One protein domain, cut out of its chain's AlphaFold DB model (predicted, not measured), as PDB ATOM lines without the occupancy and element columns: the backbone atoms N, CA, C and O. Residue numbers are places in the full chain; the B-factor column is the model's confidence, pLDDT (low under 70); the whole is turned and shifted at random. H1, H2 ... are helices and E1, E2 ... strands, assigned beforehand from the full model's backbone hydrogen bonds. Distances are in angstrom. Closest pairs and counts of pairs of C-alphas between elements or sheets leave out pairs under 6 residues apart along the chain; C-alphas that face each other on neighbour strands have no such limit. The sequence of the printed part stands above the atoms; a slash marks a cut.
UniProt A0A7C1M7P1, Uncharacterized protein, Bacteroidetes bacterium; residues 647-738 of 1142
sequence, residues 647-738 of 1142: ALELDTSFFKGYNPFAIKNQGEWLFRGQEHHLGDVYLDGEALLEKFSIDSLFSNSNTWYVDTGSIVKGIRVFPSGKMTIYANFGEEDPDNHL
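Overview. This is residues 647 to 738 of the 1142 residues of an uncharacterized protein of Bacteroidetes bacterium (UniProt A0A7C1M7P1). A small three-stranded antiparallel sheet, in the order E1, E7, E4, makes the core; H2 packs over E4 on one face, while E3 and long loop stretches lie over the other. E4 runs on into a small hairpin, E5 and E6, which makes one end of the longest axis, and the tip of a long loop, residues 667 to 672 with E2, sticks out. The printed part has 92 residues, with two named helices and seven named strands in the order E1, H1, E2, E3, H2, E4, E5, E6, E7; its class is mixed, helices and strands, with under half of the residues in named elements. It is compact, with a radius of gyration of the C-alphas of 13.9 A and spans of 40 by 34 by 25 A.

Arrangement. Begin with E1, residues 647 to 651, an edge strand antiparallel to the inner strand E7, residues 722 to 728, at 155 degrees; look at N 648 and O 725, 2.8 A apart, within hydrogen-bond range. On E7's other side find the edge strand E4, residues 703 to 707, antiparallel at 160 degrees, with N 705 and O 726 2.8 A apart. H1, residues 652 to 655, is only just on this sheet, with 5 pairs of C-alphas within 10 A, and only grazes it with residues 652 to 654. E2, residues 670 to 672, pairs with no named strand and is apart from E4 and E7. E3, residues 681 to 683, pairs with no named strand; its C-alpha 681 is 7.0 A from that of Trp 704, the closest to E4. H2, residues 694 to 697, is on the sheet over E4, at a height over the sheet of 7.3 A; the closest C-alphas, of Ile 694 and Tyr 705, are 6.1 A apart. E4 runs on into E5, residues 710 to 712, at 43 degrees; E5 and E6, residues 715 to 717, form a hairpin, with N 712 and O 715 2.9 A apart. H1 and H2 are too short for an O i to N i+4 pair, but each has its one O i to N i+3 pair within range.

Along the chain. Find C-alpha 647 at (181.452, 162.485, 269.198), where E1 begins its 13.4 A. E4 measures 13.9 A. E7 runs 20.3 A, from C-alpha 722 at (190.053, 162.214, 260.096) to C-alpha 728 at (179.719, 166.775, 276.978).

Size, cuts and confidence. The two C-alphas farthest apart, of Lys 713 and Asn 736, are 41.4 A apart. The printed part has no cut, and H1 to E2 is its long link. Confidence is low at residues 708 to 720.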
ATOM      1  N   ALA A 647     180.290 162.504 270.074       95.44
ATOM      2  CA  ALA A 647     181.452 162.485 269.198       95.44
ATOM      3  C   ALA A 647     181.089 163.016 267.807       95.44
ATOM      4  O   ALA A 647     180.061 162.643 267.244       95.44
ATOM      5  N   LEU A 648     181.957 163.850 267.248       95.06
ATOM      6  CA  LEU A 648     181.885 164.363 265.887       95.06
ATOM      7  C   LEU A 648     183.173 163.990 265.153       95.06
ATOM      8  O   LEU A 648     184.255 164.462 265.508       95.06
ATOM      9  N   GLU A 649     183.056 163.153 264.127       92.31
ATOM     10  CA  GLU A 649     184.168 162.799 263.244       92.31
ATOM     11  C   GLU A 649     184.204 163.757 262.044       92.31
ATOM     12  O   GLU A 649     183.215 163.903 261.327       92.31
ATOM     13  N   LEU A 650     185.349 164.401 261.806       90.56
ATOM     14  CA  LEU A 650     185.554 165.349 260.708       90.56
ATOM     15  C   LEU A 650     186.778 164.976 259.876       90.56
ATOM     16  O   LEU A 650     187.811 164.565 260.405       90.56
ATOM     17  N   ASP A 651     186.686 165.196 258.566       89.62
ATOM     18  CA  ASP A 651     187.848 165.163 257.682       89.62
ATOM     19  C   ASP A 651     188.712 166.416 257.903       89.62
ATOM     20  O   ASP A 651     188.204 167.534 257.988       89.62
ATOM     21  N   THR A 652     190.033 166.252 257.987       84.75
ATOM     22  CA  THR A 652     190.953 167.376 258.229       84.75
ATOM     23  C   THR A 652     190.950 168.429 257.111       84.75
ATOM     24  O   THR A 652     191.289 169.587 257.371       84.75
ATOM     25  N   SER A 653     190.503 168.084 255.898       89.12
ATOM     26  CA  SER A 653     190.305 169.030 254.789       89.12
ATOM     27  C   SER A 653     189.217 170.077 255.057       89.12
ATOM     28  O   SER A 653     189.265 171.155 254.458       89.12
ATOM     29  N   PHE A 654     188.306 169.828 256.008       91.75
ATOM     30  CA  PHE A 654     187.285 170.780 256.468       91.75
ATOM     31  C   PHE A 654     187.874 172.156 256.812       91.75
ATOM     32  O   PHE A 654     187.300 173.200 256.506       91.75
ATOM     33  N   PHE A 655     189.075 172.152 257.387       91.12
ATOM     34  CA  PHE A 655     189.768 173.329 257.893       91.12
ATOM     35  C   PHE A 655     190.591 174.087 256.844       91.12
ATOM     36  O   PHE A 655     191.239 175.079 257.171       91.12
ATOM     37  N   LYS A 656     190.614 173.618 255.587       89.81
ATOM     38  CA  LYS A 656     191.282 174.292 254.455       89.81
ATOM     39  C   LYS A 656     192.730 174.725 254.756       89.81
ATOM     40  O   LYS A 656     193.172 175.790 254.340       89.81
ATOM     41  N   GLY A 657     193.468 173.892 255.493       86.12
ATOM     42  CA  GLY A 657     194.869 174.128 255.862       86.12
ATOM     43  C   GLY A 657     195.102 174.787 257.228       86.12
ATOM     44  O   GLY A 657     196.228 174.733 257.716       86.12
ATOM     45  N   TYR A 658     194.074 175.331 257.893       92.06
ATOM     46  CA  TYR A 658     194.176 175.893 259.248       92.06
ATOM     47  C   TYR A 658     193.296 175.130 260.243       92.06
ATOM     48  O   TYR A 658     192.151 175.500 260.471       92.06
ATOM     49  N   ASN A 659     193.815 174.058 260.847       92.81
ATOM     50  CA  ASN A 659     193.060 173.267 261.825       92.81
ATOM     51  C   ASN A 659     193.337 173.741 263.269       92.81
ATOM     52  O   ASN A 659     194.340 173.319 263.853       92.81
ATOM     53  N   PRO A 660     192.463 174.560 263.888       94.94
ATOM     54  CA  PRO A 660     192.704 175.101 265.225       94.94
ATOM     55  C   PRO A 660     192.710 174.015 266.314       94.94
ATOM     56  O   PRO A 660     193.372 174.180 267.336       94.94
ATOM     57  N   PHE A 661     192.066 172.869 266.083       93.31
ATOM     58  CA  PHE A 661     192.073 171.729 267.004       93.31
ATOM     59  C   PHE A 661     193.359 170.895 266.946       93.31
ATOM     60  O   PHE A 661     193.602 170.077 267.828       93.31
ATOM     61  N   ALA A 662     194.200 171.092 265.929       89.06
ATOM     62  CA  ALA A 662     195.521 170.474 265.841       89.06
ATOM     63  C   ALA A 662     196.651 171.415 266.298       89.06
ATOM     64  O   ALA A 662     197.777 170.960 266.508       89.06
ATOM     65  N   ILE A 663     196.363 172.711 266.461       91.12
ATOM     66  CA  ILE A 663     197.344 173.752 266.780       91.12
ATOM     67  C   ILE A 663     197.281 174.076 268.272       91.12
ATOM     68  O   ILE A 663     196.218 174.386 268.807       91.12
ATOM     69  N   LYS A 664     198.434 174.026 268.942       92.56
ATOM     70  CA  LYS A 664     198.580 174.432 270.343       92.56
ATOM     71  C   LYS A 664     198.717 175.947 270.484       92.56
ATOM     72  O   LYS A 664     199.270 176.608 269.599       92.56
ATOM     73  N   ASN A 665     198.235 176.477 271.605       93.19
ATOM     74  CA  ASN A 665     198.458 177.866 271.981       93.19
ATOM     75  C   ASN A 665     199.921 178.042 272.411       93.19
ATOM     76  O   ASN A 665     200.371 177.423 273.370       93.19
ATOM     77  N   GLN A 666     200.692 178.831 271.676       91.44
ATOM     78  CA  GLN A 666     202.130 178.955 271.891       91.44
ATOM     79  C   GLN A 666     202.648 180.314 271.434       91.44
ATOM     80  O   GLN A 666     202.248 180.831 270.393       91.44
ATOM     81  N   GLY A 667     203.621 180.837 272.167       88.62
ATOM     82  CA  GLY A 667     204.320 182.065 271.831       88.62
ATOM     83  C   GLY A 667     205.192 182.533 272.984       88.62
ATOM     84  O   GLY A 667     205.216 181.923 274.058       88.62
ATOM     85  N   GLU A 668     205.936 183.602 272.748       86.19
ATOM     86  CA  GLU A 668     206.836 184.158 273.747       86.19
ATOM     87  C   GLU A 668     206.061 184.761 274.919       86.19
ATOM     88  O   GLU A 668     204.970 185.324 274.777       86.19
ATOM     89  N   TRP A 669     206.638 184.602 276.111       87.38
ATOM     90  CA  TRP A 669     206.053 185.024 277.387       87.38
ATOM     91  C   TRP A 669     204.702 184.395 277.767       87.38
ATOM     92  O   TRP A 669     204.033 184.872 278.690       87.38
ATOM     93  N   LEU A 670     204.308 183.307 277.105       91.38
ATOM     94  CA  LEU A 670     203.251 182.416 277.569       91.38
ATOM     95  C   LEU A 670     203.850 181.423 278.571       91.38
ATOM     96  O   LEU A 670     204.713 180.627 278.208       91.38
ATOM     97  N   PHE A 671     203.414 181.460 279.831       90.31
ATOM     98  CA  PHE A 671     204.033 180.675 280.910       90.31
ATOM     99  C   PHE A 671     203.234 179.437 281.323       90.31
ATOM    100  O   PHE A 671     203.802 178.512 281.898       90.31
ATOM    101  N   ARG A 672     201.922 179.422 281.070       91.62
ATOM    102  CA  ARG A 672     201.018 178.314 281.407       91.62
ATOM    103  C   ARG A 672     199.922 178.203 280.356       91.62
ATOM    104  O   ARG A 672     199.450 179.242 279.904       91.62
ATOM    105  N   GLY A 673     199.471 176.982 280.067       89.81
ATOM    106  CA  GLY A 673     198.346 176.701 279.173       89.81
ATOM    107  C   GLY A 673     198.760 176.460 277.720       89.81
ATOM    108  O   GLY A 673     197.951 176.633 276.814       89.81
ATOM    109  N   GLN A 674     200.017 176.069 277.491       91.94
ATOM    110  CA  GLN A 674     200.540 175.711 276.163       91.94
ATOM    111  C   GLN A 674     199.988 174.362 275.669       91.94
ATOM    112  O   GLN A 674     200.046 174.021 274.490       91.94
ATOM    113  N   GLU A 675     199.444 173.572 276.589       90.06
ATOM    114  CA  GLU A 675     198.724 172.338 276.341       90.06
ATOM    115  C   GLU A 675     197.337 172.563 275.723       90.06
ATOM    116  O   GLU A 675     196.798 171.621 275.148       90.06
ATOM    117  N   HIS A 676     196.772 173.772 275.787       94.31
ATOM    118  CA  HIS A 676     195.487 174.096 275.166       94.31
ATOM    119  C   HIS A 676     195.596 174.212 273.646       94.31
ATOM    120  O   HIS A 676     196.628 174.627 273.107       94.31
ATOM    121  N   HIS A 677     194.524 173.858 272.940       94.94
ATOM    122  CA  HIS A 677     194.423 174.098 271.502       94.94
ATOM    123  C   HIS A 677     193.798 175.467 271.200       94.94
ATOM    124  O   HIS A 677     193.143 176.090 272.040       94.94
ATOM    125  N   LEU A 678     193.978 175.936 269.963       95.56
ATOM    126  CA  LEU A 678     193.273 177.118 269.465       95.56
ATOM    127  C   LEU A 678     191.817 176.812 269.085       95.56
ATOM    128  O   LEU A 678     191.050 177.736 268.868       95.56
ATOM    129  N   GLY A 679     191.426 175.541 268.989       95.38
ATOM    130  CA  GLY A 679     190.038 175.144 268.759       95.38
ATOM    131  C   GLY A 679     189.134 175.484 269.941       95.38
ATOM    132  O   GLY A 679     189.609 175.692 271.059       95.38
ATOM    133  N   ASP A 680     187.835 175.527 269.675       97.12
ATOM    134  CA  ASP A 680     186.793 175.679 270.684       97.12
ATOM    135  C   ASP A 680     185.468 175.161 270.128       97.12
ATOM    136  O   ASP A 680     185.241 175.206 268.911       97.12
ATOM    137  N   VAL A 681     184.617 174.675 271.025       98.12
ATOM    138  CA  VAL A 681     183.258 174.211 270.726       98.12
ATOM    139  C   VAL A 681     182.284 175.173 271.393       98.12
ATOM    140  O   VAL A 681     182.506 175.569 272.537       98.12
ATOM    141  N   TYR A 682     181.219 175.535 270.687       98.06
ATOM    142  CA  TYR A 682     180.203 176.470 271.155       98.06
ATOM    143  C   TYR A 682     178.824 175.807 271.151       98.06
ATOM    144  O   TYR A 682     178.466 175.165 270.164       98.06
ATOM    145  N   LEU A 683     178.057 175.996 272.225       97.00
ATOM    146  CA  LEU A 683     176.650 175.609 272.365       97.00
ATOM    147  C   LEU A 683     175.818 176.893 272.446       97.00
ATOM    148  O   LEU A 683     175.994 177.671 273.382       97.00
ATOM    149  N   ASP A 684     174.989 177.158 271.433       96.12
ATOM    150  CA  ASP A 684     174.186 178.386 271.298       96.12
ATOM    151  C   ASP A 684     174.994 179.685 271.481       96.12
ATOM    152  O   ASP A 684     174.530 180.692 272.018       96.12
ATOM    153  N   GLY A 685     176.241 179.664 271.005       93.44
ATOM    154  CA  GLY A 685     177.168 180.793 271.075       93.44
ATOM    155  C   GLY A 685     177.999 180.884 272.357       93.44
ATOM    156  O   GLY A 685     178.878 181.743 272.425       93.44
ATOM    157  N   GLU A 686     177.793 180.005 273.339       95.38
ATOM    158  CA  GLU A 686     178.606 179.931 274.556       95.38
ATOM    159  C   GLU A 686     179.716 178.884 274.416       95.38
ATOM    160  O   GLU A 686     179.474 177.746 274.018       95.38
ATOM    161  N   ALA A 687     180.955 179.261 274.742       95.75
ATOM    162  CA  ALA A 687     182.115 178.382 274.610       95.75
ATOM    163  C   ALA A 687     182.183 177.320 275.725       95.75
ATOM    164  O   ALA A 687     182.062 177.640 276.911       95.75
ATOM    165  N   LEU A 688     182.458 176.069 275.352       96.12
ATOM    166  CA  LEU A 688     182.707 174.958 276.271       96.12
ATOM    167  C   LEU A 688     184.159 174.981 276.795       96.12
ATOM    168  O   LEU A 688     185.035 175.648 276.249       96.12
ATOM    169  N   LEU A 689     184.448 174.232 277.862       95.12
ATOM    170  CA  LEU A 689     185.799 174.125 278.430       95.12
ATOM    171  C   LEU A 689     186.582 172.934 277.862       95.12
ATOM    172  O   LEU A 689     186.136 171.790 277.946       95.12
ATOM    173  N   GLU A 690     187.793 173.181 277.369       95.75
ATOM    174  CA  GLU A 690     188.683 172.117 276.897       95.75
ATOM    175  C   GLU A 690     189.162 171.212 278.052       95.75
ATOM    176  O   GLU A 690     189.513 171.672 279.145       95.75
ATOM    177  N   LYS A 691     189.217 169.903 277.797       94.75
ATOM    178  CA  LYS A 691     189.828 168.872 278.642       94.75
ATOM    179  C   LYS A 691     190.896 168.113 277.861       94.75
ATOM    180  O   LYS A 691     190.891 168.079 276.637       94.75
ATOM    181  N   PHE A 692     191.796 167.453 278.589       90.81
ATOM    182  CA  PHE A 692     192.971 166.774 278.016       90.81
ATOM    183  C   PHE A 692     192.871 165.245 277.991       90.81
ATOM    184  O   PHE A 692     193.814 164.567 277.594       90.81
ATOM    185  N   SER A 693     191.733 164.695 278.411       90.38
ATOM    186  CA  SER A 693     191.404 163.278 278.262       90.38
ATOM    187  C   SER A 693     189.902 163.113 278.084       90.38
ATOM    188  O   SER A 693     189.120 163.867 278.670       90.38
ATOM    189  N   ILE A 694     189.504 162.095 277.322       89.94
ATOM    190  CA  ILE A 694     188.093 161.741 277.148       89.94
ATOM    191  C   ILE A 694     187.429 161.375 278.484       89.94
ATOM    192  O   ILE A 694     186.283 161.747 278.719       89.94
ATOM    193  N   ASP A 695     188.167 160.740 279.400       91.38
ATOM    194  CA  ASP A 695     187.646 160.340 280.712       91.38
ATOM    195  C   ASP A 695     187.202 161.538 281.559       91.38
ATOM    196  O   ASP A 695     186.220 161.460 282.298       91.38
ATOM    197  N   SER A 696     187.883 162.678 281.409       92.75
ATOM    198  CA  SER A 696     187.524 163.914 282.111       92.75
ATOM    199  C   SER A 696     186.182 164.490 281.657       92.75
ATOM    200  O   SER A 696     185.574 165.251 282.409       92.75
ATOM    201  N   LEU A 697     185.699 164.140 280.460       93.94
ATOM    202  CA  LEU A 697     184.400 164.610 279.981       93.94
ATOM    203  C   LEU A 697     183.250 163.986 280.771       93.94
ATOM    204  O   LEU A 697     182.256 164.656 281.021       93.94
ATOM    205  N   PHE A 698     183.364 162.733 281.219       93.69
ATOM    206  CA  PHE A 698     182.246 162.038 281.873       93.69
ATOM    207  C   PHE A 698     181.854 162.630 283.229       93.69
ATOM    208  O   PHE A 698     180.725 162.435 283.671       93.69
ATOM    209  N   SER A 699     182.765 163.348 283.885       91.69
ATOM    210  CA  SER A 699     182.536 163.988 285.184       91.69
ATOM    211  C   SER A 699     182.302 165.498 285.100       91.69
ATOM    212  O   SER A 699     182.116 166.131 286.135       91.69
ATOM    213  N   ASN A 700     182.309 166.091 283.898       92.62
ATOM    214  CA  ASN A 700     182.179 167.536 283.711       92.62
ATOM    215  C   ASN A 700     181.266 167.860 282.516       92.62
ATOM    216  O   ASN A 700     181.624 167.586 281.372       92.62
ATOM    217  N   SER A 701     180.113 168.486 282.757       93.75
ATOM    218  CA  SER A 701     179.280 169.055 281.686       93.75
ATOM    219  C   SER A 701     179.913 170.319 281.092       93.75
ATOM    220  O   SER A 701     180.793 170.927 281.704       93.75
ATOM    221  N   ASN A 702     179.467 170.713 279.898       94.94
ATOM    222  CA  ASN A 702     179.963 171.868 279.140       94.94
ATOM    223  C   ASN A 702     181.474 171.808 278.885       94.94
ATOM    224  O   ASN A 702     182.196 172.799 279.023       94.94
ATOM    225  N   THR A 703     181.959 170.618 278.529       96.94
ATOM    226  CA  THR A 703     183.374 170.373 278.240       96.94
ATOM    227  C   THR A 703     183.583 169.673 276.912       96.94
ATOM    228  O   THR A 703     182.689 168.991 276.419       96.94
ATOM    229  N   TRP A 704     184.774 169.811 276.335       97.25
ATOM    230  CA  TRP A 704     185.142 169.134 275.097       97.25
ATOM    231  C   TRP A 704     186.584 168.619 275.126       97.25
ATOM    232  O   TRP A 704     187.420 169.094 275.887       97.25
ATOM    233  N   TYR A 705     186.871 167.605 274.317       95.44
ATOM    234  CA  TYR A 705     188.183 166.990 274.135       95.44
ATOM    235  C   TYR A 705     188.348 166.636 272.660       95.44
ATOM    236  O   TYR A 705     187.390 166.241 272.004       95.44
ATOM    237  N   VAL A 706     189.562 166.734 272.132       91.88
ATOM    238  CA  VAL A 706     189.863 166.303 270.766       91.88
ATOM    239  C   VAL A 706     190.902 165.192 270.781       91.88
ATOM    240  O   VAL A 706     191.995 165.352 271.335       91.88
ATOM    241  N   ASP A 707     190.580 164.079 270.125       82.38
ATOM    242  CA  ASP A 707     191.579 163.068 269.804       82.38
ATOM    243  C   ASP A 707     192.326 163.506 268.544       82.38
ATOM    244  O   ASP A 707     191.768 163.667 267.456       82.38
ATOM    245  N   THR A 708     193.614 163.759 268.725       66.06
ATOM    246  CA  THR A 708     194.474 164.388 267.725       66.06
ATOM    247  C   THR A 708     195.447 163.408 267.070       66.06
ATOM    248  O   THR A 708     196.392 163.837 266.408       66.06
ATOM    249  N   GLY A 709     195.227 162.099 267.220       65.31
ATOM    250  CA  GLY A 709     196.041 161.069 266.577       65.31
ATOM    251  C   GLY A 709     197.478 160.973 267.114       65.31
ATOM    252  O   GLY A 709     197.856 161.597 268.109       65.31
ATOM    253  N   SER A 710     198.305 160.159 266.450       58.22
ATOM    254  CA  SER A 710     199.687 159.868 266.869       58.22
ATOM    255  C   SER A 710     200.688 160.898 266.332       58.22
ATOM    256  O   SER A 710     200.563 161.392 265.212       58.22
ATOM    257  N   ILE A 711     201.725 161.212 267.112       58.78
ATOM    258  CA  ILE A 711     202.826 162.092 266.683       58.78
ATOM    259  C   ILE A 711     203.915 161.242 266.013       58.78
ATOM    260  O   ILE A 711     204.472 160.346 266.644       58.78
ATOM    261  N   VAL A 712     204.267 161.552 264.760       50.84
ATOM    262  CA  VAL A 712     205.371 160.910 264.025       50.84
ATOM    263  C   VAL A 712     206.341 161.992 263.545       50.84
ATOM    264  O   VAL A 712     205.982 162.845 262.741       50.84
ATOM    265  N   LYS A 713     207.589 161.977 264.037       44.44
ATOM    266  CA  LYS A 713     208.646 162.962 263.693       44.44
ATOM    267  C   LYS A 713     208.236 164.434 263.896       44.44
ATOM    268  O   LYS A 713     208.537 165.288 263.071       44.44
ATOM    269  N   GLY A 714     207.532 164.731 264.990       51.88
ATOM    270  CA  GLY A 714     207.087 166.096 265.308       51.88
ATOM    271  C   GLY A 714     205.923 166.601 264.448       51.88
ATOM    272  O   GLY A 714     205.446 167.708 264.674       51.88
ATOM    273  N   ILE A 715     205.433 165.788 263.508       50.66
ATOM    274  CA  ILE A 715     204.245 166.063 262.706       50.66
ATOM    275  C   ILE A 715     203.122 165.182 263.230       50.66
ATOM    276  O   ILE A 715     203.294 163.989 263.498       50.66
ATOM    277  N   ARG A 716     201.953 165.788 263.407       59.69
ATOM    278  CA  ARG A 716     200.773 165.058 263.839       59.69
ATOM    279  C   ARG A 716     200.182 164.302 262.661       59.69
ATOM    280  O   ARG A 716     199.873 164.910 261.641       59.69
ATOM    281  N   VAL A 717     200.065 162.986 262.793       55.84
ATOM    282  CA  VAL A 717     199.546 162.119 261.737       55.84
ATOM    283  C   VAL A 717     198.207 161.566 262.194       55.84
ATOM    284  O   VAL A 717     198.125 160.838 263.182       55.84
ATOM    285  N   PHE A 718     197.163 161.906 261.444       64.69
ATOM    286  CA  PHE A 718     195.858 161.265 261.517       64.69
ATOM    287  C   PHE A 718     195.886 160.082 260.540       64.69
ATOM    288  O   PHE A 718     195.853 160.324 259.332       64.69
ATOM    289  N   PRO A 719     195.992 158.815 260.992       55.66
ATOM    290  CA  PRO A 719     196.223 157.671 260.099       55.66
ATOM    291  C   PRO A 719     195.145 157.484 259.016       55.66
ATOM    292  O   PRO A 719     195.406 156.850 258.001       55.66
ATOM    293  N   SER A 720     193.953 158.058 259.221       64.50
ATOM    294  CA  SER A 720     192.806 158.041 258.306       64.50
ATOM    295  C   SER A 720     192.487 159.399 257.652       64.50
ATOM    296  O   SER A 720     191.511 159.485 256.916       64.50
ATOM    297  N   GLY A 721     193.247 160.467 257.938       74.81
ATOM    298  CA  GLY A 721     192.914 161.843 257.520       74.81
ATOM    299  C   GLY A 721     191.747 162.487 258.286       74.81
ATOM    300  O   GLY A 721     191.382 163.629 257.998       74.81
ATOM    301  N   LYS A 722     191.192 161.784 259.281       83.75
ATOM    302  CA  LYS A 722     190.053 162.214 260.096       83.75
ATOM    303  C   LYS A 722     190.452 162.517 261.538       83.75
ATOM    304  O   LYS A 722     191.384 161.914 262.068       83.75
ATOM    305  N   MET A 723     189.710 163.412 262.178       87.31
ATOM    306  CA  MET A 723     189.824 163.752 263.595       87.31
ATOM    307  C   MET A 723     188.474 163.592 264.293       87.31
ATOM    308  O   MET A 723     187.437 163.751 263.654       87.31
ATOM    309  N   THR A 724     188.480 163.310 265.598       91.69
ATOM    310  CA  THR A 724     187.240 163.215 266.387       91.69
ATOM    311  C   THR A 724     187.243 164.239 267.513       91.69
ATOM    312  O   THR A 724     188.165 164.270 268.332       91.69
ATOM    313  N   ILE A 725     186.202 165.067 267.555       95.00
ATOM    314  CA  ILE A 725     185.918 165.980 268.663       95.00
ATOM    315  C   ILE A 725     184.856 165.321 269.537       95.00
ATOM    316  O   ILE A 725     183.809 164.916 269.046       95.00
ATOM    317  N   TYR A 726     185.121 165.221 270.831       97.06
ATOM    318  CA  TYR A 726     184.184 164.752 271.838       97.06
ATOM    319  C   TYR A 726     183.701 165.934 272.671       97.06
ATOM    320  O   TYR A 726     184.509 166.773 273.065       97.06
ATOM    321  N   ALA A 727     182.412 165.995 272.987       97.44
ATOM    322  CA  ALA A 727     181.846 167.054 273.816       97.44
ATOM    323  C   ALA A 727     180.780 166.506 274.769       97.44
ATOM    324  O   ALA A 727     179.988 165.644 274.400       97.44
ATOM    325  N   ASN A 728     180.778 166.998 276.006       97.38
ATOM    326  CA  ASN A 728     179.719 166.775 276.978       97.38
ATOM    327  C   ASN A 728     178.845 168.029 277.058       97.38
ATOM    328  O   ASN A 728     179.263 169.027 277.646       97.38
ATOM    329  N   PHE A 729     177.637 167.958 276.502       95.75
ATOM    330  CA  PHE A 729     176.662 169.058 276.482       95.75
ATOM    331  C   PHE A 729     175.742 169.073 277.719       95.75
ATOM    332  O   PHE A 729     174.743 169.780 277.754       95.75
ATOM    333  N   GLY A 730     176.063 168.300 278.763       93.06
ATOM    334  CA  GLY A 730     175.185 168.158 279.920       93.06
ATOM    335  C   GLY A 730     173.953 167.327 279.573       93.06
ATOM    336  O   GLY A 730     174.090 166.221 279.061       93.06
ATOM    337  N   GLU A 731     172.764 167.817 279.906       91.38
ATOM    338  CA  GLU A 731     171.502 167.136 279.577       91.38
ATOM    339  C   GLU A 731     170.979 167.498 278.177       91.38
ATOM    340  O   GLU A 731     170.018 166.886 277.718       91.38
ATOM    341  N   GLU A 732     171.636 168.440 277.492       93.50
ATOM    342  CA  GLU A 732     171.217 168.924 276.179       93.50
ATOM    343  C   GLU A 732     171.567 167.939 275.055       93.50
ATOM    344  O   GLU A 732     172.617 167.280 275.056       93.50
ATOM    345  N   ASP A 733     170.678 167.867 274.065       92.38
ATOM    346  CA  ASP A 733     170.871 167.090 272.841       92.38
ATOM    347  C   ASP A 733     171.371 168.018 271.720       92.38
ATOM    348  O   ASP A 733     170.605 168.878 271.281       92.38
ATOM    349  N   PRO A 734     172.619 167.869 271.230       93.62
ATOM    350  CA  PRO A 734     173.222 168.790 270.268       93.62
ATOM    351  C   PRO A 734     172.446 168.940 268.954       93.62
ATOM    352  O   PRO A 734     172.638 169.946 268.276       93.62
ATOM    353  N   ASP A 735     171.561 168.003 268.592       91.25
ATOM    354  CA  ASP A 735     170.729 168.127 267.389       91.25
ATOM    355  C   ASP A 735     169.630 169.206 267.521       91.25
ATOM    356  O   ASP A 735     169.098 169.669 266.511       91.25
ATOM    357  N   ASN A 736     169.310 169.649 268.745       94.62
ATOM    358  CA  ASN A 736     168.327 170.710 269.012       94.62
ATOM    359  C   ASN A 736     168.947 172.106 269.178       94.62
ATOM    360  O   ASN A 736     168.217 173.076 269.384       94.62
ATOM    361  N   HIS A 737     170.273 172.215 269.095       96.12
ATOM    362  CA  HIS A 737     171.006 173.443 269.385       96.12
ATOM    363  C   HIS A 737     171.906 173.855 268.225       96.12
ATOM    364  O   HIS A 737     172.294 173.051 267.375       96.12
ATOM    365  N   LEU A 738     172.284 175.134 268.197       96.62
ATOM    366  CA  LEU A 738     173.316 175.592 267.280       96.62
ATOM    367  C   LEU A 738     174.684 175.232 267.862       96.62
ATOM    368  O   LEU A 738     175.201 175.925 268.742       96.62
TER     369      LEU A 738